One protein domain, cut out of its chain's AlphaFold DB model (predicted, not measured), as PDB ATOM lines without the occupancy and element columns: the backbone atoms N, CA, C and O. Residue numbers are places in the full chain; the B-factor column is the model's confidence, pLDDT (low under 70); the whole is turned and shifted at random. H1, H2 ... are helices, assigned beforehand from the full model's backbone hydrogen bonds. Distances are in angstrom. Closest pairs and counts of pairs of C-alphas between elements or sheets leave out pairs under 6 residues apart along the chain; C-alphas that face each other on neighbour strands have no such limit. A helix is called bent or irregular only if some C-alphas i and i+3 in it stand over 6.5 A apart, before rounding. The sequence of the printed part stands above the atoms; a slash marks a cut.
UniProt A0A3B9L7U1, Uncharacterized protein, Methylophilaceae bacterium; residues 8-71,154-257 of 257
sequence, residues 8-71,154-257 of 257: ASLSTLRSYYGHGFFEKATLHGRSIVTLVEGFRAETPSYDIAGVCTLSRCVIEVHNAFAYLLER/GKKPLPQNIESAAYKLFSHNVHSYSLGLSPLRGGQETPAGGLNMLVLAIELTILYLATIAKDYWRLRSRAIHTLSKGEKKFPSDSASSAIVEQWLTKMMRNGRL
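What this domain is: This is residues 8 to 71 and 154 to 257 of the 257 residues of an uncharacterized protein of Methylophilaceae bacterium (UniProt A0A3B9L7U1). Three long helices, H1, H2 and H5, run side by side as a bundle, with the hairpin of H1 and H2 covering one side of H5. On the other side of H5 pack H7 and, by its residues 243 and 244, H8; H3 crosses H2 over residues 49 to 59, with short H4 next to H3 and short H6 at the corner after H5. The printed part has 168 residues, 124 of them in eight named helices, H1 to H8 in order, with no named strand: the class is all helix. It is compact, with a radius of gyration of the C-alphas of 17.0 A, yet elongated, spanning 53 by 34 by 32 A.

How they stand to each other: Start at H1, residues 10 to 40, the longest helix. It forms a helical hairpin with H2, residues 48 to 69: they touch, closest at the C-alphas of Ala 25 and Val 58, 5.4 A, at a shallow tilt of 13 degrees, opposite ways. The hub is H5, residues 194 to 219. It touches H2 at the C-alphas of Ser 55 and Thr 205, 5.3 A, the same way at a shallow tilt of 27 degrees, and H1 at Gly 18 and Tyr 216, 6.2 A between C-alphas. Look next at H3, residues 160 to 174: it touches H2 at a steep tilt of 46 degrees, with the C-alphas of Cys 52 and Phe 170 closest, 5.1 A. H4, residues 178 to 181, touches H3 at the C-alphas of Asn 173 and Gly 180, 4.0 A. H7, residues 229 to 238, touches H5 at a steep tilt of 54 degrees, with the C-alphas of Ala 210 and Pro 235 closest, 4.4 A; H8, residues 242 to 253, touches it at Glu 203 and Val 244, 6.9 A between C-alphas. H6, residues 221 to 224, only just touches H5, only at the corner, with 3 pairs of C-alphas within 8 A, the closest being Trp 217 and Ile 224, 5.7 A. H1 and H8 are apart. Each O i to N i+4 pair is within hydrogen-bond range in H2, H5 and H8, against 26 of 27 in H1, 10 of 11 in H3 and 4 of 6 in H7; H4 and H6 are too short for such a pair.

Where its parts are: Find C-alpha 10 at (250.087, 349.872, 156.489); from there H1 runs 44.9 A to C-alpha 40. H2 is 31.0 A long, H3 20.7 A. H5 begins at C-alpha 194, (284.177, 331.100, 176.737), and runs 37.3 A. H7, 14.5 A, is only just irregular: C-alphas 232 and 235 are 6.6 A apart. H8, 15.9 A, ends at C-alpha 253, (279.419, 341.640, 193.221).

The domain as a whole: The C-alphas of Ala 8 and Arg 256 are the two farthest apart, 56.2 A. Residues 72 to 153 are not printed; C-alphas 71 and 154 are 8.3 A apart across the cut. The link from H4 to H5, residues 182 to 193, is long. Confidence is under 70 at residues 8 to 10, 41 to 45, 182 to 188 and 254 to 257.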
ATOM      1  N   ALA A   8     248.246 349.195 149.570       52.25
ATOM      2  CA  ALA A   8     248.409 348.143 150.564       52.25
ATOM      3  C   ALA A   8     248.314 348.813 151.941       52.25
ATOM      4  O   ALA A   8     249.039 349.768 152.223       52.25
ATOM      5  N   SER A   9     247.365 348.374 152.769       64.81
ATOM      6  CA  SER A   9     247.201 348.958 154.098       64.81
ATOM      7  C   SER A   9     248.532 348.864 154.856       64.81
ATOM      8  O   SER A   9     249.241 347.862 154.739       64.81
ATOM      9  N   LEU A  10     248.879 349.881 155.650       69.44
ATOM     10  CA  LEU A  10     250.087 349.872 156.489       69.44
ATOM     11  C   LEU A  10     250.195 348.581 157.323       69.44
ATOM     12  O   LEU A  10     251.285 348.060 157.547       69.44
ATOM     13  N   SER A  11     249.053 348.026 157.739       72.75
ATOM     14  CA  SER A  11     248.944 346.725 158.406       72.75
ATOM     15  C   SER A  11     249.400 345.539 157.549       72.75
ATOM     16  O   SER A  11     250.046 344.630 158.074       72.75
ATOM     17  N   THR A  12     249.110 345.535 156.246       81.88
ATOM     18  CA  THR A  12     249.525 344.475 155.313       81.88
ATOM     19  C   THR A  12     251.044 344.456 155.158       81.88
ATOM     20  O   THR A  12     251.662 343.407 155.332       81.88
ATOM     21  N   LEU A  13     251.660 345.617 154.908       84.38
ATOM     22  CA  LEU A  13     253.115 345.724 154.744       84.38
ATOM     23  C   LEU A  13     253.866 345.409 156.042       84.38
ATOM     24  O   LEU A  13     254.846 344.665 156.021       84.38
ATOM     25  N   ARG A  14     253.373 345.893 157.189       86.75
ATOM     26  CA  ARG A  14     253.922 345.519 158.501       86.75
ATOM     27  C   ARG A  14     253.870 344.013 158.743       86.75
ATOM     28  O   ARG A  14     254.826 343.451 159.263       86.75
ATOM     29  N   SER A  15     252.774 343.358 158.360       89.06
ATOM     30  CA  SER A  15     252.635 341.905 158.510       89.06
ATOM     31  C   SER A  15     253.604 341.139 157.610       89.06
ATOM     32  O   SER A  15     254.152 340.126 158.044       89.06
ATOM     33  N   TYR A  16     253.827 341.623 156.384       91.00
ATOM     34  CA  TYR A  16     254.779 341.041 155.438       91.00
ATOM     35  C   TYR A  16     256.221 341.130 155.959       91.00
ATOM     36  O   TYR A  16     256.866 340.103 156.150       91.00
ATOM     37  N   TYR A  17     256.704 342.334 156.285       92.94
ATOM     38  CA  TYR A  17     258.060 342.499 156.827       92.94
ATOM     39  C   TYR A  17     258.224 341.817 158.187       92.94
ATOM     40  O   TYR A  17     259.242 341.179 158.441       92.94
ATOM     41  N   GLY A  18     257.203 341.889 159.048       94.38
ATOM     42  CA  GLY A  18     257.200 341.192 160.330       94.38
ATOM     43  C   GLY A  18     257.347 339.687 160.188       94.38
ATOM     44  O   GLY A  18     258.053 339.086 160.987       94.38
ATOM     45  N   HIS A  19     256.744 339.088 159.157       94.69
ATOM     46  CA  HIS A  19     256.920 337.670 158.875       94.69
ATOM     47  C   HIS A  19     258.366 337.345 158.499       94.69
ATOM     48  O   HIS A  19     258.947 336.469 159.129       94.69
ATOM     49  N   GLY A  20     258.966 338.087 157.562       96.06
ATOM     50  CA  GLY A  20     260.346 337.835 157.129       96.06
ATOM     51  C   GLY A  20     261.376 338.005 158.251       96.06
ATOM     52  O   GLY A  20     262.293 337.199 158.387       96.06
ATOM     53  N   PHE A  21     261.213 339.014 159.110       97.31
ATOM     54  CA  PHE A  21     262.071 339.176 160.287       97.31
ATOM     55  C   PHE A  21     261.861 338.071 161.327       97.31
ATOM     56  O   PHE A  21     262.842 337.552 161.856       97.31
ATOM     57  N   PHE A  22     260.608 337.703 161.616       96.44
ATOM     58  CA  PHE A  22     260.304 336.617 162.548       96.44
ATOM     59  C   PHE A  22     260.895 335.292 162.058       96.44
ATOM     60  O   PHE A  22     261.614 334.638 162.806       96.44
ATOM     61  N   GLU A  23     260.677 334.946 160.789       96.94
ATOM     62  CA  GLU A  23     261.244 333.755 160.157       96.94
ATOM     63  C   GLU A  23     262.773 333.753 160.255       96.94
ATOM     64  O   GLU A  23     263.352 332.823 160.818       96.94
ATOM     65  N   LYS A  24     263.435 334.834 159.822       98.00
ATOM     66  CA  LYS A  24     264.897 334.958 159.902       98.00
ATOM     67  C   LYS A  24     265.420 334.777 161.331       98.00
ATOM     68  O   LYS A  24     266.379 334.037 161.541       98.00
ATOM     69  N   ALA A  25     264.782 335.406 162.319       97.94
ATOM     70  CA  ALA A  25     265.163 335.258 163.722       97.94
ATOM     71  C   ALA A  25     264.997 333.808 164.205       97.94
ATOM     72  O   ALA A  25     265.908 333.258 164.823       97.94
ATOM     73  N   THR A  26     263.874 333.160 163.880       96.62
ATOM     74  CA  THR A  26     263.624 331.761 164.261       96.62
ATOM     75  C   THR A  26     264.592 330.782 163.605       96.62
ATOM     76  O   THR A  26     265.004 329.828 164.259       96.62
ATOM     77  N   LEU A  27     265.018 331.030 162.361       98.19
ATOM     78  CA  LEU A  27     266.047 330.229 161.694       98.19
ATOM     79  C   LEU A  27     267.393 330.345 162.418       98.19
ATOM     80  O   LEU A  27     268.015 329.324 162.696       98.19
ATOM     81  N   HIS A  28     267.807 331.557 162.806       98.19
ATOM     82  CA  HIS A  28     269.011 331.739 163.625       98.19
ATOM     83  C   HIS A  28     268.898 331.035 164.984       98.19
ATOM     84  O   HIS A  28     269.824 330.332 165.385       98.19
ATOM     85  N   GLY A  29     267.751 331.160 165.661       97.56
ATOM     86  CA  GLY A  29     267.477 330.462 166.919       97.56
ATOM     87  C   GLY A  29     267.540 328.939 166.780       97.56
ATOM     88  O   GLY A  29     268.168 328.273 167.597       97.56
ATOM     89  N   ARG A  30     266.958 328.384 165.710       96.69
ATOM     90  CA  ARG A  30     267.028 326.949 165.403       96.69
ATOM     91  C   ARG A  30     268.471 326.490 165.201       96.69
ATOM     92  O   ARG A  30     268.850 325.468 165.763       96.69
ATOM     93  N   SER A  31     269.278 327.248 164.461       97.00
ATOM     94  CA  SER A  31     270.698 326.930 164.280       97.00
ATOM     95  C   SER A  31     271.465 326.942 165.607       97.00
ATOM     96  O   SER A  31     272.289 326.062 165.831       97.00
ATOM     97  N   ILE A  32     271.163 327.879 166.516       96.00
ATOM     98  CA  ILE A  32     271.750 327.894 167.867       96.00
ATOM     99  C   ILE A  32     271.371 326.630 168.641       96.00
ATOM    100  O   ILE A  32     272.246 326.018 169.248       96.00
ATOM    101  N   VAL A  33     270.102 326.209 168.599       93.94
ATOM    102  CA  VAL A  33     269.657 324.965 169.251       93.94
ATOM    103  C   VAL A  33     270.444 323.769 168.723       93.94
ATOM    104  O   VAL A  33     270.976 323.014 169.526       93.94
ATOM    105  N   THR A  34     270.602 323.637 167.404       92.50
ATOM    106  CA  THR A  34     271.381 322.544 166.800       92.50
ATOM    107  C   THR A  34     272.840 322.535 167.266       92.50
ATOM    108  O   THR A  34     273.366 321.473 167.592       92.50
ATOM    109  N   LEU A  35     273.487 323.704 167.352       90.81
ATOM    110  CA  LEU A  35     274.850 323.804 167.885       90.81
ATOM    111  C   LEU A  35     274.903 323.363 169.355       90.81
ATOM    112  O   LEU A  35     275.742 322.548 169.725       90.81
ATOM    113  N   VAL A  36     273.970 323.845 170.180       88.56
ATOM    114  CA  VAL A  36     273.913 323.532 171.617       88.56
ATOM    115  C   VAL A  36     273.537 322.069 171.885       88.56
ATOM    116  O   VAL A  36     274.033 321.472 172.837       88.56
ATOM    117  N   GLU A  37     272.690 321.449 171.067       85.56
ATOM    118  CA  GLU A  37     272.370 320.020 171.164       85.56
ATOM    119  C   GLU A  37     273.585 319.150 170.848       85.56
ATOM    120  O   GLU A  37     273.834 318.174 171.556       85.56
ATOM    121  N   GLY A  38     274.404 319.554 169.870       77.69
ATOM    122  CA  GLY A  38     275.698 318.923 169.606       77.69
ATOM    123  C   GLY A  38     276.609 318.898 170.838       77.69
ATOM    124  O   GLY A  38     277.362 317.943 171.025       77.69
ATOM    125  N   PHE A  39     276.487 319.884 171.735       75.12
ATOM    126  CA  PHE A  39     277.267 319.950 172.976       75.12
ATOM    127  C   PHE A  39     276.848 318.882 173.991       75.12
ATOM    128  O   PHE A  39     277.668 318.455 174.803       75.12
ATOM    129  N   ARG A  40     275.585 318.434 173.950       70.00
ATOM    130  CA  ARG A  40     275.069 317.365 174.822       70.00
ATOM    131  C   ARG A  40     275.565 315.980 174.410       70.00
ATOM    132  O   ARG A  40     275.551 315.080 175.238       70.00
ATOM    133  N   ALA A  41     276.009 315.818 173.165       68.50
ATOM    134  CA  ALA A  41     276.502 314.555 172.616       68.50
ATOM    135  C   ALA A  41     278.011 314.313 172.864       68.50
ATOM    136  O   ALA A  41     278.633 313.576 172.108       68.50
ATOM    137  N   GLU A  42     278.603 314.957 173.882       61.97
ATOM    138  CA  GLU A  42     280.034 314.856 174.244       61.97
ATOM    139  C   GLU A  42     281.007 315.143 173.084       61.97
ATOM    140  O   GLU A  42     282.105 314.591 172.998       61.97
ATOM    141  N   THR A  43     280.628 316.049 172.178       58.34
ATOM    142  CA  THR A  43     281.534 316.494 171.116       58.34
ATOM    143  C   THR A  43     282.729 317.267 171.704       58.34
ATOM    144  O   THR A  43     282.559 318.082 172.614       58.34
ATOM    145  N   PRO A  44     283.961 317.045 171.200       56.78
ATOM    146  CA  PRO A  44     285.187 317.559 171.823       56.78
ATOM    147  C   PRO A  44     285.402 319.079 171.685       56.78
ATOM    148  O   PRO A  44     286.353 319.609 172.265       56.78
ATOM    149  N   SER A  45     284.548 319.806 170.957       68.69
ATOM    150  CA  SER A  45     284.647 321.261 170.808       68.69
ATOM    151  C   SER A  45     283.277 321.940 170.749       68.69
ATOM    152  O   SER A  45     282.423 321.610 169.931       68.69
ATOM    153  N   TYR A  46     283.083 322.947 171.606       79.75
ATOM    154  CA  TYR A  46     281.906 323.809 171.554       79.75
ATOM    155  C   TYR A  46     282.129 324.933 170.537       79.75
ATOM    156  O   TYR A  46     283.051 325.736 170.701       79.75
ATOM    157  N   ASP A  47     281.274 325.030 169.517       87.88
ATOM    158  CA  ASP A  47     281.279 326.143 168.557       87.88
ATOM    159  C   ASP A  47     280.643 327.409 169.162       87.88
ATOM    160  O   ASP A  47     279.551 327.857 168.802       87.88
ATOM    161  N   ILE A  48     281.333 327.984 170.149       88.94
ATOM    162  CA  ILE A  48     280.907 329.211 170.832       88.94
ATOM    163  C   ILE A  48     280.897 330.394 169.858       88.94
ATOM    164  O   ILE A  48     280.004 331.241 169.936       88.94
ATOM    165  N   ALA A  49     281.846 330.439 168.920       90.94
ATOM    166  CA  ALA A  49     281.925 331.494 167.916       90.94
ATOM    167  C   ALA A  49     280.692 331.493 166.997       90.94
ATOM    168  O   ALA A  49     280.110 332.556 166.749       90.94
ATOM    169  N   GLY A  50     280.238 330.312 166.562       93.00
ATOM    170  CA  GLY A  50     278.995 330.128 165.818       93.00
ATOM    171  C   GLY A  50     277.771 330.598 166.602       93.00
ATOM    172  O   GLY A  50     276.976 331.391 166.089       93.00
ATOM    173  N   VAL A  51     277.655 330.215 167.881       94.44
ATOM    174  CA  VAL A  51     276.546 330.668 168.746       94.44
ATOM    175  C   VAL A  51     276.560 332.188 168.930       94.44
ATOM    176  O   VAL A  51     275.513 332.827 168.803       94.44
ATOM    177  N   CYS A  52     277.723 332.800 169.166       94.50
ATOM    178  CA  CYS A  52     277.856 334.256 169.299       94.50
ATOM    179  C   CYS A  52     277.481 334.988 168.007       94.50
ATOM    180  O   CYS A  52     276.777 335.998 168.047       94.50
ATOM    181  N   THR A  53     277.913 334.460 166.860       95.62
ATOM    182  CA  THR A  53     277.599 335.014 165.537       95.62
ATOM    183  C   THR A  53     276.095 335.006 165.289       95.62
ATOM    184  O   THR A  53     275.512 336.042 164.972       95.62
ATOM    185  N   LEU A  54     275.438 333.867 165.513       97.62
ATOM    186  CA  LEU A  54     273.991 333.741 165.344       97.62
ATOM    187  C   LEU A  54     273.219 334.608 166.346       97.62
ATOM    188  O   LEU A  54     272.240 335.250 165.968       97.62
ATOM    189  N   SER A  55     273.688 334.699 167.593       97.62
ATOM    190  CA  SER A  55     273.080 335.553 168.621       97.62
ATOM    191  C   SER A  55     273.156 337.030 168.237       97.62
ATOM    192  O   SER A  55     272.171 337.760 168.354       97.62
ATOM    193  N   ARG A  56     274.293 337.480 167.687       97.00
ATOM    194  CA  ARG A  56     274.428 338.824 167.109       97.00
ATOM    195  C   ARG A  56     273.427 339.040 165.971       97.00
ATOM    196  O   ARG A  56     272.759 340.071 165.961       97.00
ATOM    197  N   CYS A  57     273.272 338.078 165.061       98.00
ATOM    198  CA  CYS A  57     272.275 338.174 163.994       98.00
ATOM    199  C   CYS A  57     270.842 338.296 164.543       98.00
ATOM    200  O   CYS A  57     270.057 339.073 164.004       98.00
ATOM    201  N   VAL A  58     270.496 337.598 165.630       98.38
ATOM    202  CA  VAL A  58     269.188 337.744 166.298       98.38
ATOM    203  C   VAL A  58     268.993 339.165 166.843       98.38
ATOM    204  O   VAL A  58     267.933 339.752 166.624       98.38
ATOM    205  N   ILE A  59     270.013 339.755 167.479       97.69
ATOM    206  CA  ILE A  59     269.976 341.152 167.958       97.69
ATOM    207  C   ILE A  59     269.779 342.127 166.785       97.69
ATOM    208  O   ILE A  59     268.939 343.026 166.854       97.69
ATOM    209  N   GLU A  60     270.516 341.948 165.684       96.88
ATOM    210  CA  GLU A  60     270.398 342.788 164.482       96.88
ATOM    211  C   GLU A  60     268.999 342.699 163.859       96.88
ATOM    212  O   GLU A  60     268.395 343.725 163.527       96.88
ATOM    213  N   VAL A  61     268.456 341.482 163.745       97.62
ATOM    214  CA  VAL A  61     267.098 341.245 163.245       97.62
ATOM    215  C   VAL A  61     266.065 341.897 164.155       97.62
ATOM    216  O   VAL A  61     265.167 342.569 163.650       97.62
ATOM    217  N   HIS A  62     266.204 341.768 165.477       97.19
ATOM    218  CA  HIS A  62     265.323 342.450 166.418       97.19
ATOM    219  C   HIS A  62     265.379 343.969 166.240       97.19
ATOM    220  O   HIS A  62     264.338 344.613 166.167       97.19
ATOM    221  N   ASN A  63     266.571 344.557 166.162       96.06
ATOM    222  CA  ASN A  63     266.718 346.006 166.049       96.06
ATOM    223  C   ASN A  63     266.087 346.544 164.756       96.06
ATOM    224  O   ASN A  63     265.394 347.565 164.788       96.06
ATOM    225  N   ALA A  64     266.244 345.824 163.641       95.94
ATOM    226  CA  ALA A  64     265.560 346.135 162.389       95.94
ATOM    227  C   ALA A  64     264.032 345.975 162.502       95.94
ATOM    228  O   ALA A  64     263.288 346.867 162.091       95.94
ATOM    229  N   PHE A  65     263.565 344.873 163.102       95.75
ATOM    230  CA  PHE A  65     262.147 344.591 163.342       95.75
ATOM    231  C   PHE A  65     261.493 345.685 164.192       95.75
ATOM    232  O   PHE A  65     260.470 346.246 163.803       95.75
ATOM    233  N   ALA A  66     262.103 346.024 165.328       95.06
ATOM    234  CA  ALA A  66     261.603 347.009 166.274       95.06
ATOM    235  C   ALA A  66     261.525 348.402 165.642       95.06
ATOM    236  O   ALA A  66     260.517 349.090 165.798       95.06
ATOM    237  N   TYR A  67     262.549 348.794 164.877       95.50
ATOM    238  CA  TYR A  67     262.554 350.058 164.150       95.50
ATOM    239  C   TYR A  67     261.491 350.093 163.049       95.50
ATOM    240  O   TYR A  67     260.666 351.004 163.014       95.50
ATOM    241  N   LEU A  68     261.464 349.119 162.139       93.81
ATOM    242  CA  LEU A  68     260.538 349.173 161.005       93.81
ATOM    243  C   LEU A  68     259.080 349.007 161.438       93.81
ATOM    244  O   LEU A  68     258.199 349.627 160.852       93.81
ATOM    245  N   LEU A  69     258.807 348.202 162.466       92.50
ATOM    246  CA  LEU A  69     257.446 347.831 162.860       92.50
ATOM    247  C   LEU A  69     256.941 348.551 164.112       92.50
ATOM    248  O   LEU A  69     255.873 348.196 164.618       92.50
ATOM    249  N   GLU A  70     257.652 349.586 164.571       92.50
ATOM    250  CA  GLU A  70     257.220 350.469 165.659       92.50
ATOM    251  C   GLU A  70     255.762 350.900 165.455       92.50
ATOM    252  O   GLU A  70     255.348 351.209 164.339       92.50
ATOM    253  N   ARG A  71     254.943 350.882 166.509       88.38
ATOM    254  CA  ARG A  71     253.510 351.211 166.426       88.38
ATOM    255  C   ARG A  71     253.282 352.710 166.563       88.38
ATOM    256  O   ARG A  71     254.076 353.403 167.178       88.38
ATOM    257  N   GLY A 154     260.575 353.362 170.696       87.94
ATOM    258  CA  GLY A 154     260.128 352.170 171.401       87.94
ATOM    259  C   GLY A 154     261.071 351.757 172.535       87.94
ATOM    260  O   GLY A 154     262.222 352.185 172.631       87.94
ATOM    261  N   LYS A 155     260.563 350.892 173.415       87.31
ATOM    262  CA  LYS A 155     261.336 350.352 174.533       87.31
ATOM    263  C   LYS A 155     262.244 349.226 174.041       87.31
ATOM    264  O   LYS A 155     261.759 348.243 173.488       87.31
ATOM    265  N   LYS A 156     263.546 349.347 174.303       90.38
ATOM    266  CA  LYS A 156     264.506 348.263 174.076       90.38
ATOM    267  C   LYS A 156     264.418 347.186 175.171       90.38
ATOM    268  O   LYS A 156     264.103 347.530 176.312       90.38
ATOM    269  N   PRO A 157     264.722 345.910 174.858       91.75
ATOM    270  CA  PRO A 157     264.753 344.837 175.853       91.75
ATOM    271  C   PRO A 157     265.850 345.038 176.900       91.75
ATOM    272  O   PRO A 157     265.692 344.608 178.035       91.75
ATOM    273  N   LEU A 158     266.945 345.708 176.522       92.75
ATOM    274  CA  LEU A 158     268.080 345.997 177.390       92.75
ATOM    275  C   LEU A 158     268.496 347.470 177.336       92.75
ATOM    276  O   LEU A 158     268.275 348.145 176.324       92.75
ATOM    277  N   PRO A 159     269.166 347.959 178.394       91.31
ATOM    278  CA  PRO A 159     269.926 349.200 178.347       91.31
ATOM    279  C   PRO A 159     270.935 349.217 177.188       91.31
ATOM    280  O   PRO A 159     271.613 348.223 176.911       91.31
ATOM    281  N   GLN A 160     271.072 350.372 176.528       90.81
ATOM    282  CA  GLN A 160     271.903 350.524 175.328       90.81
ATOM    283  C   GLN A 160     273.373 350.157 175.566       90.81
ATOM    284  O   GLN A 160     274.006 349.579 174.686       90.81
ATOM    285  N   ASN A 161     273.923 350.479 176.736       92.12
ATOM    286  CA  ASN A 161     275.298 350.143 177.098       92.12
ATOM    287  C   ASN A 161     275.519 348.622 177.168       92.12
ATOM    288  O   ASN A 161     276.535 348.143 176.670       92.12
ATOM    289  N   ILE A 162     274.559 347.869 177.717       92.75
ATOM    290  CA  ILE A 162     274.633 346.404 177.826       92.75
ATOM    291  C   ILE A 162     274.518 345.759 176.442       92.75
ATOM    292  O   ILE A 162     275.369 344.953 176.071       92.75
ATOM    293  N   GLU A 163     273.515 346.156 175.651       94.44
ATOM    294  CA  GLU A 163     273.347 345.674 174.271       94.44
ATOM    295  C   GLU A 163     274.605 345.952 173.432       94.44
ATOM    296  O   GLU A 163     275.099 345.061 172.744       94.44
ATOM    297  N   SER A 164     275.171 347.159 173.540       94.50
ATOM    298  CA  SER A 164     276.364 347.561 172.782       94.50
ATOM    299  C   SER A 164     277.610 346.772 173.197       94.50
ATOM    300  O   SER A 164     278.404 346.383 172.340       94.50
ATOM    301  N   ALA A 165     277.783 346.509 174.497       93.81
ATOM    302  CA  ALA A 165     278.888 345.704 175.007       93.81
ATOM    303  C   ALA A 165     278.799 344.251 174.517       93.81
ATOM    304  O   ALA A 165     279.781 343.722 173.994       93.81
ATOM    305  N   ALA A 166     277.618 343.632 174.615       94.31
ATOM    306  CA  ALA A 166     277.388 342.275 174.126       94.31
ATOM    307  C   ALA A 166     277.579 342.176 172.607       94.31
ATOM    308  O   ALA A 166     278.292 341.300 172.122       94.31
ATOM    309  N   TYR A 167     277.028 343.130 171.851       94.62
ATOM    310  CA  TYR A 167     277.201 343.196 170.403       94.62
ATOM    311  C   TYR A 167     278.680 343.292 170.015       94.62
ATOM    312  O   TYR A 167     279.145 342.561 169.137       94.62
ATOM    313  N   LYS A 168     279.447 344.161 170.687       94.62
ATOM    314  CA  LYS A 168     280.892 344.291 170.465       94.62
ATOM    315  C   LYS A 168     281.619 342.990 170.799       94.62
ATOM    316  O   LYS A 168     282.483 342.572 170.031       94.62
ATOM    317  N   LEU A 169     281.274 342.335 171.903       92.62
ATOM    318  CA  LEU A 169     281.872 341.059 172.288       92.62
ATOM    319  C   LEU A 169     281.631 339.980 171.221       92.62
ATOM    320  O   LEU A 169     282.585 339.392 170.717       92.62
ATOM    321  N   PHE A 170     280.384 339.795 170.791       94.38
ATOM    322  CA  PHE A 170     280.039 338.821 169.752       94.38
ATOM    323  C   PHE A 170     280.675 339.162 168.404       94.38
ATOM    324  O   PHE A 170     281.096 338.270 167.675       94.38
ATOM    325  N   SER A 171     280.840 340.450 168.093       92.81
ATOM    326  CA  SER A 171     281.516 340.896 166.872       92.81
ATOM    327  C   SER A 171     282.973 340.441 166.783       92.81
ATOM    328  O   SER A 171     283.449 340.197 165.676       92.81
ATOM    329  N   HIS A 172     283.676 340.269 167.908       90.88
ATOM    330  CA  HIS A 172     285.039 339.727 167.880       90.88
ATOM    331  C   HIS A 172     285.083 338.274 167.387       90.88
ATOM    332  O   HIS A 172     286.067 337.899 166.756       90.88
ATOM    333  N   ASN A 173     284.019 337.493 167.608       88.25
ATOM    334  CA  ASN A 173     283.899 336.123 167.096       88.25
ATOM    335  C   ASN A 173     283.569 336.084 165.596       88.25
ATOM    336  O   ASN A 173     283.953 335.144 164.915       88.25
ATOM    337  N   VAL A 174     282.906 337.118 165.066       86.69
ATOM    338  CA  VAL A 174     282.597 337.227 163.628       86.69
ATOM    339  C   VAL A 174     283.837 337.583 162.807       86.69
ATOM    340  O   VAL A 174     284.005 337.104 161.691       86.69
ATOM    341  N   HIS A 175     284.693 338.457 163.337       85.31
ATOM    342  CA  HIS A 175     285.824 339.028 162.598       85.31
ATOM    343  C   HIS A 175     287.184 338.421 162.979       85.31
ATOM    344  O   HIS A 175     288.218 338.981 162.618       85.31
ATOM    345  N   SER A 176     287.193 337.304 163.713       81.62
ATOM    346  CA  SER A 176     288.412 336.621 164.180       81.62
ATOM    347  C   SER A 176     289.387 337.540 164.929       81.62
ATOM    348  O   SER A 176     290.605 337.434 164.794       81.62
ATOM    349  N   TYR A 177     288.856 338.480 165.712       84.75
ATOM    350  CA  TYR A 177     289.668 339.380 166.530       84.75
ATOM    351  C   TYR A 177     290.122 338.699 167.826       84.75
ATOM    352  O   TYR A 177     289.572 337.677 168.218       84.75
ATOM    353  N   SER A 178     291.078 339.301 168.541       82.00
ATOM    354  CA  SER A 178     291.739 338.698 169.713       82.00
ATOM    355  C   SER A 178     290.790 338.115 170.769       82.00
ATOM    356  O   SER A 178     291.038 337.018 171.260       82.00
ATOM    357  N   LEU A 179     289.675 338.785 171.083       80.50
ATOM    358  CA  LEU A 179     288.677 338.266 172.035       80.50
ATOM    359  C   LEU A 179     287.833 337.104 171.480       80.50
ATOM    360  O   LEU A 179     287.285 336.331 172.259       80.50
ATOM    361  N   GLY A 180     287.725 336.973 170.156       76.62
ATOM    362  CA  GLY A 180     287.081 335.846 169.475       76.62
ATOM    363  C   GLY A 180     288.001 334.638 169.283       76.62
ATOM    364  O   GLY A 180     287.529 333.569 168.920       76.62
ATOM    365  N   LEU A 181     289.301 334.789 169.557       75.81
ATOM    366  CA  LEU A 181     290.281 333.696 169.583       75.81
ATOM    367  C   LEU A 181     290.446 333.093 170.990       75.81
ATOM    368  O   LEU A 181     291.328 332.262 171.205       75.81
ATOM    369  N   SER A 182     289.646 333.546 171.963       61.50
ATOM    370  CA  SER A 182     289.790 333.161 173.366       61.50
ATOM    371  C   SER A 182     289.650 331.642 173.522       61.50
ATOM    372  O   SER A 182     288.657 331.072 173.057       61.50
ATOM    373  N   PRO A 183     290.614 330.955 174.164       57.34
ATOM    374  CA  PRO A 183     290.495 329.525 174.376       57.34
ATOM    375  C   PRO A 183     289.255 329.245 175.228       57.34
ATOM    376  O   PRO A 183     288.992 329.954 176.198       57.34
ATOM    377  N   LEU A 184     288.554 328.146 174.927       59.53
ATOM    378  CA  LEU A 184     287.425 327.593 175.700       59.53
ATOM    379  C   LEU A 184     287.653 327.572 177.227       59.53
ATOM    380  O   LEU A 184     286.703 327.497 178.001       59.53
ATOM    381  N   ARG A 185     288.920 327.625 177.660       55.31
ATOM    382  CA  ARG A 185     289.370 327.533 179.051       55.31
ATOM    383  C   ARG A 185     289.920 328.844 179.641       55.31
ATOM    384  O   ARG A 185     290.190 328.868 180.837       55.31
ATOM    385  N   GLY A 186     290.067 329.920 178.862       54.41
ATOM    386  CA  GLY A 186     290.600 331.216 179.313       54.41
ATOM    387  C   GLY A 186     289.517 332.255 179.639       54.41
ATOM    388  O   GLY A 186     288.426 332.230 179.075       54.41
ATOM    389  N   GLY A 187     289.818 333.185 180.555       57.84
ATOM    390  CA  GLY A 187     288.975 334.363 180.837       57.84
ATOM    391  C   GLY A 187     287.783 334.146 181.783       57.84
ATOM    392  O   GLY A 187     286.838 334.931 181.728       57.84
ATOM    393  N   GLN A 188     287.831 333.110 182.632       61.16
ATOM    394  CA  GLN A 188     286.726 332.549 183.443       61.16
ATOM    395  C   GLN A 188     285.879 333.561 184.249       61.16
ATOM    396  O   GLN A 188     284.734 333.264 184.580       61.16
ATOM    397  N   GLU A 189     286.389 334.758 184.539       74.50
ATOM    398  CA  GLU A 189     285.726 335.729 185.428       74.50
ATOM    399  C   GLU A 189     285.139 336.943 184.706       74.50
ATOM    400  O   GLU A 189     284.481 337.779 185.316       74.50
ATOM    401  N   THR A 190     285.312 337.023 183.386       83.56
ATOM    402  CA  THR A 190     284.765 338.118 182.576       83.56
ATOM    403  C   THR A 190     283.679 337.607 181.632       83.56
ATOM    404  O   THR A 190     283.663 336.414 181.302       83.56
ATOM    405  N   PRO A 191     282.799 338.486 181.117       85.62
ATOM    406  CA  PRO A 191     281.880 338.118 180.043       85.62
ATOM    407  C   PRO A 191     282.590 337.570 178.795       85.62
ATOM    408  O   PRO A 191     281.970 336.857 178.014       85.62
ATOM    409  N   ALA A 192     283.883 337.876 178.615       86.06
ATOM    410  CA  ALA A 192     284.692 337.399 177.497       86.06
ATOM    411  C   ALA A 192     285.242 335.968 177.672       86.06
ATOM    412  O   ALA A 192     285.819 335.421 176.732       86.06
ATOM    413  N   GLY A 193     285.075 335.348 178.845       85.81
ATOM    414  CA  GLY A 193     285.399 333.933 179.042       85.81
ATOM    415  C   GLY A 193     284.447 333.033 178.256       85.81
ATOM    416  O   GLY A 193     283.254 333.318 178.202       85.81
ATOM    417  N   GLY A 194     284.946 331.937 177.673       85.00
ATOM    418  CA  GLY A 194     284.177 331.100 176.737       85.00
ATOM    419  C   GLY A 194     282.785 330.694 177.245       85.00
ATOM    420  O   GLY A 194     281.781 331.005 176.607       85.00
ATOM    421  N   LEU A 195     282.702 330.069 178.425       84.31
ATOM    422  CA  LEU A 195     281.420 329.642 179.010       84.31
ATOM    423  C   LEU A 195     280.485 330.819 179.330       84.31
ATOM    424  O   LEU A 195     279.294 330.747 179.041       84.31
ATOM    425  N   ASN A 196     281.017 331.914 179.881       87.19
ATOM    426  CA  ASN A 196     280.234 333.117 180.178       87.19
ATOM    427  C   ASN A 196     279.681 333.750 178.900       87.19
ATOM    428  O   ASN A 196     278.527 334.171 178.865       87.19
ATOM    429  N   MET A 197     280.487 333.775 177.840       89.81
ATOM    430  CA  MET A 197     280.096 334.286 176.535       89.81
ATOM    431  C   MET A 197     279.002 333.425 175.907       89.81
ATOM    432  O   MET A 197     278.034 333.970 175.384       89.81
ATOM    433  N   LEU A 198     279.120 332.096 176.010       89.50
ATOM    434  CA  LEU A 198     278.100 331.158 175.546       89.50
ATOM    435  C   LEU A 198     276.770 331.365 176.280       89.50
ATOM    436  O   LEU A 198     275.734 331.501 175.632       89.50
ATOM    437  N   VAL A 199     276.798 331.428 177.615       89.62
ATOM    438  CA  VAL A 199     275.600 331.689 178.429       89.62
ATOM    439  C   VAL A 199     274.984 333.032 178.046       89.62
ATOM    440  O   VAL A 199     273.798 333.090 177.738       89.62
ATOM    441  N   LEU A 200     275.786 334.097 177.974       92.56
ATOM    442  CA  LEU A 200     275.306 335.421 177.584       92.56
ATOM    443  C   LEU A 200     274.679 335.413 176.180       92.56
ATOM    444  O   LEU A 200     273.628 336.013 175.976       92.56
ATOM    445  N   ALA A 201     275.293 334.732 175.213       94.88
ATOM    446  CA  ALA A 201     274.780 334.616 173.849       94.88
ATOM    447  C   ALA A 201     273.415 333.904 173.803       94.88
ATOM    448  O   ALA A 201     272.485 334.390 173.152       94.88
ATOM    449  N   ILE A 202     273.263 332.806 174.549       94.19
ATOM    450  CA  ILE A 202     271.998 332.066 174.660       94.19
ATOM    451  C   ILE A 202     270.921 332.922 175.338       94.19
ATOM    452  O   ILE A 202     269.827 333.057 174.792       94.19
ATOM    453  N   GLU A 203     271.228 333.541 176.479       94.12
ATOM    454  CA  GLU A 203     270.272 334.368 177.228       94.12
ATOM    455  C   GLU A 203     269.785 335.565 176.404       94.12
ATOM    456  O   GLU A 203     268.586 335.843 176.331       94.12
ATOM    457  N   LEU A 204     270.698 336.247 175.704       96.25
ATOM    458  CA  LEU A 204     270.320 337.334 174.807       96.25
ATOM    459  C   LEU A 204     269.484 336.824 173.634       96.25
ATOM    460  O   LEU A 204     268.474 337.439 173.300       96.25
ATOM    461  N   THR A 205     269.835 335.684 173.043       97.25
ATOM    462  CA  THR A 205     269.016 335.072 171.990       97.25
ATOM    463  C   THR A 205     267.593 334.805 172.472       97.25
ATOM    464  O   THR A 205     266.646 335.182 171.785       97.25
ATOM    465  N   ILE A 206     267.423 334.210 173.655       95.31
ATOM    466  CA  ILE A 206     266.106 333.931 174.242       95.31
ATOM    467  C   ILE A 206     265.327 335.232 174.441       95.31
ATOM    468  O   ILE A 206     264.188 335.334 173.981       95.31
ATOM    469  N   LEU A 207     265.953 336.236 175.062       95.75
ATOM    470  CA  LEU A 207     265.342 337.538 175.324       95.75
ATOM    471  C   LEU A 207     264.847 338.200 174.032       95.75
ATOM    472  O   LEU A 207     263.681 338.582 173.932       95.75
ATOM    473  N   TYR A 208     265.716 338.310 173.026       97.38
ATOM    474  CA  TYR A 208     265.396 338.976 171.766       97.38
ATOM    475  C   TYR A 208     264.412 338.172 170.902       97.38
ATOM    476  O   TYR A 208     263.532 338.757 170.273       97.38
ATOM    477  N   LEU A 209     264.480 336.837 170.889       96.38
ATOM    478  CA  LEU A 209     263.467 336.016 170.214       96.38
ATOM    479  C   LEU A 209     262.101 336.145 170.880       96.38
ATOM    480  O   LEU A 209     261.090 336.260 170.185       96.38
ATOM    481  N   ALA A 210     262.058 336.162 172.213       94.38
ATOM    482  CA  ALA A 210     260.823 336.322 172.963       94.38
ATOM    483  C   ALA A 210     260.152 337.672 172.666       94.38
ATOM    484  O   ALA A 210     258.932 337.725 172.478       94.38
ATOM    485  N   THR A 211     260.927 338.756 172.553       94.56
ATOM    486  CA  THR A 211     260.380 340.077 172.208       94.56
ATOM    487  C   THR A 211     259.875 340.138 170.768       94.56
ATOM    488  O   THR A 211     258.745 340.589 170.561       94.56
ATOM    489  N   ILE A 212     260.622 339.603 169.787       95.25
ATOM    490  CA  ILE A 212     260.143 339.499 168.394       95.25
ATOM    491  C   ILE A 212     258.852 338.673 168.346       95.25
ATOM    492  O   ILE A 212     257.871 339.116 167.749       95.25
ATOM    493  N   ALA A 213     258.817 337.499 168.983       92.69
ATOM    494  CA  ALA A 213     257.650 336.617 168.980       92.69
ATOM    495  C   ALA A 213     256.415 337.315 169.558       92.69
ATOM    496  O   ALA A 213     255.359 337.350 168.924       92.69
ATOM    497  N   LYS A 214     256.563 337.949 170.726       90.25
ATOM    498  CA  LYS A 214     255.485 338.685 171.396       90.25
ATOM    499  C   LYS A 214     254.910 339.788 170.511       90.25
ATOM    500  O   LYS A 214     253.688 339.921 170.407       90.25
ATOM    501  N   ASP A 215     255.761 340.578 169.865       90.25
ATOM    502  CA  ASP A 215     255.301 341.681 169.025       90.25
ATOM    503  C   ASP A 215     254.754 341.212 167.676       90.25
ATOM    504  O   ASP A 215     253.731 341.739 167.221       90.25
ATOM    505  N   TYR A 216     255.344 340.173 167.083       91.44
ATOM    506  CA  TYR A 216     254.848 339.559 165.856       91.44
ATOM    507  C   TYR A 216     253.469 338.920 166.050       91.44
ATOM    508  O   TYR A 216     252.560 339.143 165.248       91.44
ATOM    509  N   TRP A 217     253.241 338.205 167.151       88.19
ATOM    510  CA  TRP A 217     251.932 337.614 167.442       88.19
ATOM    511  C   TRP A 217     250.841 338.652 167.644       88.19
ATOM    512  O   TRP A 217     249.700 338.444 167.237       88.19
ATOM    513  N   ARG A 218     251.181 339.814 168.203       85.81
ATOM    514  CA  ARG A 218     250.237 340.928 168.285       85.81
ATOM    515  C   ARG A 218     249.932 341.536 166.906       85.81
ATOM    516  O   ARG A 218     248.842 342.072 166.736       85.81
ATOM    517  N   LEU A 219     250.857 341.481 165.939       85.56
ATOM    518  CA  LEU A 219     250.582 341.842 164.535       85.56
ATOM    519  C   LEU A 219     249.695 340.790 163.846       85.56
ATOM    520  O   LEU A 219     248.909 341.120 162.963       85.56
ATOM    521  N   ARG A 220     249.791 339.527 164.275       84.38
ATOM    522  CA  ARG A 220     249.019 338.382 163.774       84.38
ATOM    523  C   ARG A 220     248.010 337.887 164.815       84.38
ATOM    524  O   ARG A 220     247.956 336.696 165.109       84.38
ATOM    525  N   SER A 221     247.179 338.783 165.350       77.19
ATOM    526  CA  SER A 221     246.275 338.476 166.474       77.19
ATOM    527  C   SER A 221     245.374 337.258 166.248       77.19
ATOM    528  O   SER A 221     245.103 336.530 167.188       77.19
ATOM    529  N   ARG A 222     244.959 336.958 165.012       81.12
ATOM    530  CA  ARG A 222     244.198 335.729 164.715       81.12
ATOM    531  C   ARG A 222     245.020 334.451 164.914       81.12
ATOM    532  O   ARG A 222     244.506 333.483 165.458       81.12
ATOM    533  N   ALA A 223     246.295 334.469 164.527       75.75
ATOM    534  CA  ALA A 223     247.199 333.333 164.687       75.75
ATOM    535  C   ALA A 223     247.559 333.082 166.159       75.75
ATOM    536  O   ALA A 223     247.836 331.954 166.536       75.75
ATOM    537  N   ILE A 224     247.490 334.095 167.033       79.00
ATOM    538  CA  ILE A 224     247.753 333.879 168.465       79.00
ATOM    539  C   ILE A 224     246.734 332.927 169.101       79.00
ATOM    540  O   ILE A 224     247.041 332.263 170.089       79.00
ATOM    541  N   HIS A 225     245.513 332.842 168.562       78.56
ATOM    542  CA  HIS A 225     244.464 332.000 169.131       78.56
ATOM    543  C   HIS A 225     244.754 330.507 168.970       78.56
ATOM    544  O   HIS A 225     244.250 329.732 169.778       78.56
ATOM    545  N   THR A 226     245.609 330.119 168.019       83.56
ATOM    546  CA  THR A 226     246.001 328.719 167.803       83.56
ATOM    547  C   THR A 226     247.090 328.248 168.765       83.56
ATOM    548  O   THR A 226     247.321 327.050 168.863       83.56
ATOM    549  N   LEU A 227     247.751 329.163 169.484       82.56
ATOM    550  CA  LEU A 227     248.783 328.818 170.461       82.56
ATOM    551  C   LEU A 227     248.160 328.319 171.774       82.56
ATOM    552  O   LEU A 227     247.198 328.903 172.298       82.56
ATOM    553  N   SER A 228     248.763 327.282 172.347       86.00
ATOM    554  CA  SER A 228     248.462 326.777 173.685       86.00
ATOM    555  C   SER A 228     248.754 327.822 174.770       86.00
ATOM    556  O   SER A 228     249.426 328.837 174.557       86.00
ATOM    557  N   LYS A 229     248.250 327.582 175.989       84.56
ATOM    558  CA  LYS A 229     248.526 328.458 177.140       84.56
ATOM    559  C   LYS A 229     250.026 328.538 177.454       84.56
ATOM    560  O   LYS A 229     250.508 329.622 177.769       84.56
ATOM    561  N   GLY A 230     250.747 327.418 177.341       83.06
ATOM    562  CA  GLY A 230     252.194 327.363 177.566       83.06
ATOM    563  C   GLY A 230     252.968 328.193 176.543       83.06
ATOM    564  O   GLY A 230     253.777 329.035 176.922       83.06
ATOM    565  N   GLU A 231     252.640 328.045 175.258       82.31
ATOM    566  CA  GLU A 231     253.286 328.793 174.169       82.31
ATOM    567  C   GLU A 231     253.043 330.302 174.271       82.31
ATOM    568  O   GLU A 231     253.939 331.092 173.991       82.31
ATOM    569  N   LYS A 232     251.861 330.729 174.728       81.94
ATOM    570  CA  LYS A 232     251.571 332.153 174.977       81.94
ATOM    571  C   LYS A 232     252.363 332.714 176.154       81.94
ATOM    572  O   LYS A 232     252.775 333.878 176.126       81.94
ATOM    573  N   LYS A 233     252.529 331.910 177.206       83.94
ATOM    574  CA  LYS A 233     253.181 332.328 178.448       83.94
ATOM    575  C   LYS A 233     254.696 332.430 178.277       83.94
ATOM    576  O   LYS A 233     255.274 333.418 178.718       83.94
ATOM    577  N   PHE A 234     255.311 331.489 177.556       84.88
ATOM    578  CA  PHE A 234     256.767 331.400 177.436       84.88
ATOM    579  C   PHE A 234     257.432 332.713 176.976       84.88
ATOM    580  O   PHE A 234     258.267 333.219 177.719       84.88
ATOM    581  N   PRO A 235     257.047 333.374 175.864       79.88
ATOM    582  CA  PRO A 235     257.696 334.634 175.490       79.88
ATOM    583  C   PRO A 235     257.393 335.797 176.428       79.88
ATOM    584  O   PRO A 235     258.129 336.775 176.443       79.88
ATOM    585  N   SER A 236     256.301 335.737 177.191       80.06
ATOM    586  CA  SER A 236     256.010 336.779 178.176       80.06
ATOM    587  C   SER A 236     256.960 336.685 179.366       80.06
ATOM    588  O   SER A 236     257.448 337.721 179.811       80.06
ATOM    589  N   ASP A 237     257.253 335.464 179.811       81.75
ATOM    590  CA  ASP A 237     258.183 335.188 180.908       81.75
ATOM    591  C   ASP A 237     259.641 335.407 180.458       81.75
ATOM    592  O   ASP A 237     260.426 336.047 181.156       81.75
ATOM    593  N   SER A 238     259.979 334.957 179.245       83.81
ATOM    594  CA  SER A 238     261.332 335.013 178.674       83.81
ATOM    595  C   SER A 238     261.730 336.384 178.109       83.81
ATOM    596  O   SER A 238     262.908 336.628 177.879       83.81
ATOM    597  N   ALA A 239     260.786 337.310 177.898       81.19
ATOM    598  CA  ALA A 239     261.082 338.680 177.451       81.19
ATOM    599  C   ALA A 239     261.586 339.606 178.583       81.19
ATOM    600  O   ALA A 239     261.623 340.829 178.418       81.19
ATOM    601  N   SER A 240     261.915 339.046 179.749       83.06
ATOM    602  CA  SER A 240     262.432 339.778 180.900       83.06
ATOM    603  C   SER A 240     263.958 339.855 180.862       83.06
ATOM    604  O   SER A 240     264.635 338.832 180.796       83.06
ATOM    605  N   SER A 241     264.514 341.061 180.995       84.88
ATOM    606  CA  SER A 241     265.958 341.265 181.169       84.88
ATOM    607  C   SER A 241     266.475 340.827 182.541       84.88
ATOM    608  O   SER A 241     267.688 340.806 182.749       84.88
ATOM    609  N   ALA A 242     265.587 340.453 183.472       83.88
ATOM    610  CA  ALA A 242     265.936 340.174 184.862       83.88
ATOM    611  C   ALA A 242     267.029 339.105 185.008       83.88
ATOM    612  O   ALA A 242     267.896 339.252 185.861       83.88
ATOM    613  N   ILE A 243     267.024 338.060 184.174       81.56
ATOM    614  CA  ILE A 243     268.039 336.994 184.229       81.56
ATOM    615  C   ILE A 243     269.420 337.553 183.868       81.56
ATOM    616  O   ILE A 243     270.381 337.367 184.616       81.56
ATOM    617  N   VAL A 244     269.509 338.310 182.769       84.94
ATOM    618  CA  VAL A 244     270.753 338.953 182.318       84.94
ATOM    619  C   VAL A 244     271.244 339.967 183.354       84.94
ATOM    620  O   VAL A 244     272.423 339.985 183.696       84.94
ATOM    621  N   GLU A 245     270.347 340.787 183.903       85.69
ATOM    622  CA  GLU A 245     270.675 341.785 184.926       85.69
ATOM    623  C   GLU A 245     271.156 341.143 186.232       85.69
ATOM    624  O   GLU A 245     272.146 341.593 186.815       85.69
ATOM    625  N   GLN A 246     270.506 340.067 186.684       84.94
ATOM    626  CA  GLN A 246     270.926 339.307 187.862       84.94
ATOM    627  C   GLN A 246     272.292 338.659 187.644       84.94
ATOM    628  O   GLN A 246     273.150 338.732 188.526       84.94
ATOM    629  N   TRP A 247     272.518 338.068 186.469       85.56
ATOM    630  CA  TRP A 247     273.796 337.465 186.109       85.56
ATOM    631  C   TRP A 247     274.927 338.502 186.100       85.56
ATOM    632  O   TRP A 247     275.930 338.313 186.789       85.56
ATOM    633  N   LEU A 248     274.730 339.647 185.434       83.56
ATOM    634  CA  LEU A 248     275.691 340.757 185.432       83.56
ATOM    635  C   LEU A 248     275.944 341.289 186.848       83.56
ATOM    636  O   LEU A 248     277.088 341.519 187.232       83.56
ATOM    637  N   THR A 249     274.893 341.438 187.656       84.44
ATOM    638  CA  THR A 249     275.013 341.891 189.049       84.44
ATOM    639  C   THR A 249     275.823 340.915 189.893       84.44
ATOM    640  O   THR A 249     276.653 341.344 190.692       84.44
ATOM    641  N   LYS A 250     275.629 339.606 189.708       82.94
ATOM    642  CA  LYS A 250     276.420 338.571 190.382       82.94
ATOM    643  C   LYS A 250     277.894 338.646 189.978       82.94
ATOM    644  O   LYS A 250     278.750 338.565 190.853       82.94
ATOM    645  N   MET A 251     278.190 338.863 188.695       78.69
ATOM    646  CA  MET A 251     279.570 339.056 188.233       78.69
ATOM    647  C   MET A 251     280.220 340.301 188.845       78.69
ATOM    648  O   MET A 251     281.348 340.221 189.315       78.69
ATOM    649  N   MET A 252     279.495 341.423 188.915       77.38
ATOM    650  CA  MET A 252     280.001 342.660 189.528       77.38
ATOM    651  C   MET A 252     280.233 342.516 191.040       77.38
ATOM    652  O   MET A 252     281.235 342.998 191.558       77.38
ATOM    653  N   ARG A 253     279.325 341.840 191.761       71.94
ATOM    654  CA  ARG A 253     279.419 341.640 193.221       71.94
ATOM    655  C   ARG A 253     280.519 340.669 193.634       71.94
ATOM    656  O   ARG A 253     281.084 340.834 194.707       71.94
ATOM    657  N   ASN A 254     280.824 339.680 192.798       66.19
ATOM    658  CA  ASN A 254     281.869 338.699 193.080       66.19
ATOM    659  C   ASN A 254     283.300 339.252 192.911       66.19
ATOM    660  O   ASN A 254     284.248 338.507 193.137       66.19
ATOM    661  N   GLY A 255     283.465 340.538 192.566       49.75
ATOM    662  CA  GLY A 255     284.677 341.303 192.875       49.75
ATOM    663  C   GLY A 255     285.993 340.733 192.340       49.75
ATOM    664  O   GLY A 255     286.970 340.675 193.082       49.75
ATOM    665  N   ARG A 256     286.032 340.334 191.065       47.19
ATOM    666  CA  ARG A 256     287.276 340.135 190.298       47.19
ATOM    667  C   ARG A 256     287.173 340.800 188.918       47.19
ATOM    668  O   ARG A 256     287.228 340.147 187.878       47.19
ATOM    669  N   LEU A 257     286.963 342.116 188.941       45.19
ATOM    670  CA  LEU A 257     287.338 343.043 187.869       45.19
ATOM    671  C   LEU A 257     288.380 344.008 188.426       45.19
ATOM    672  O   LEU A 257     288.191 344.427 189.591       45.19
TER     673      LEU A 257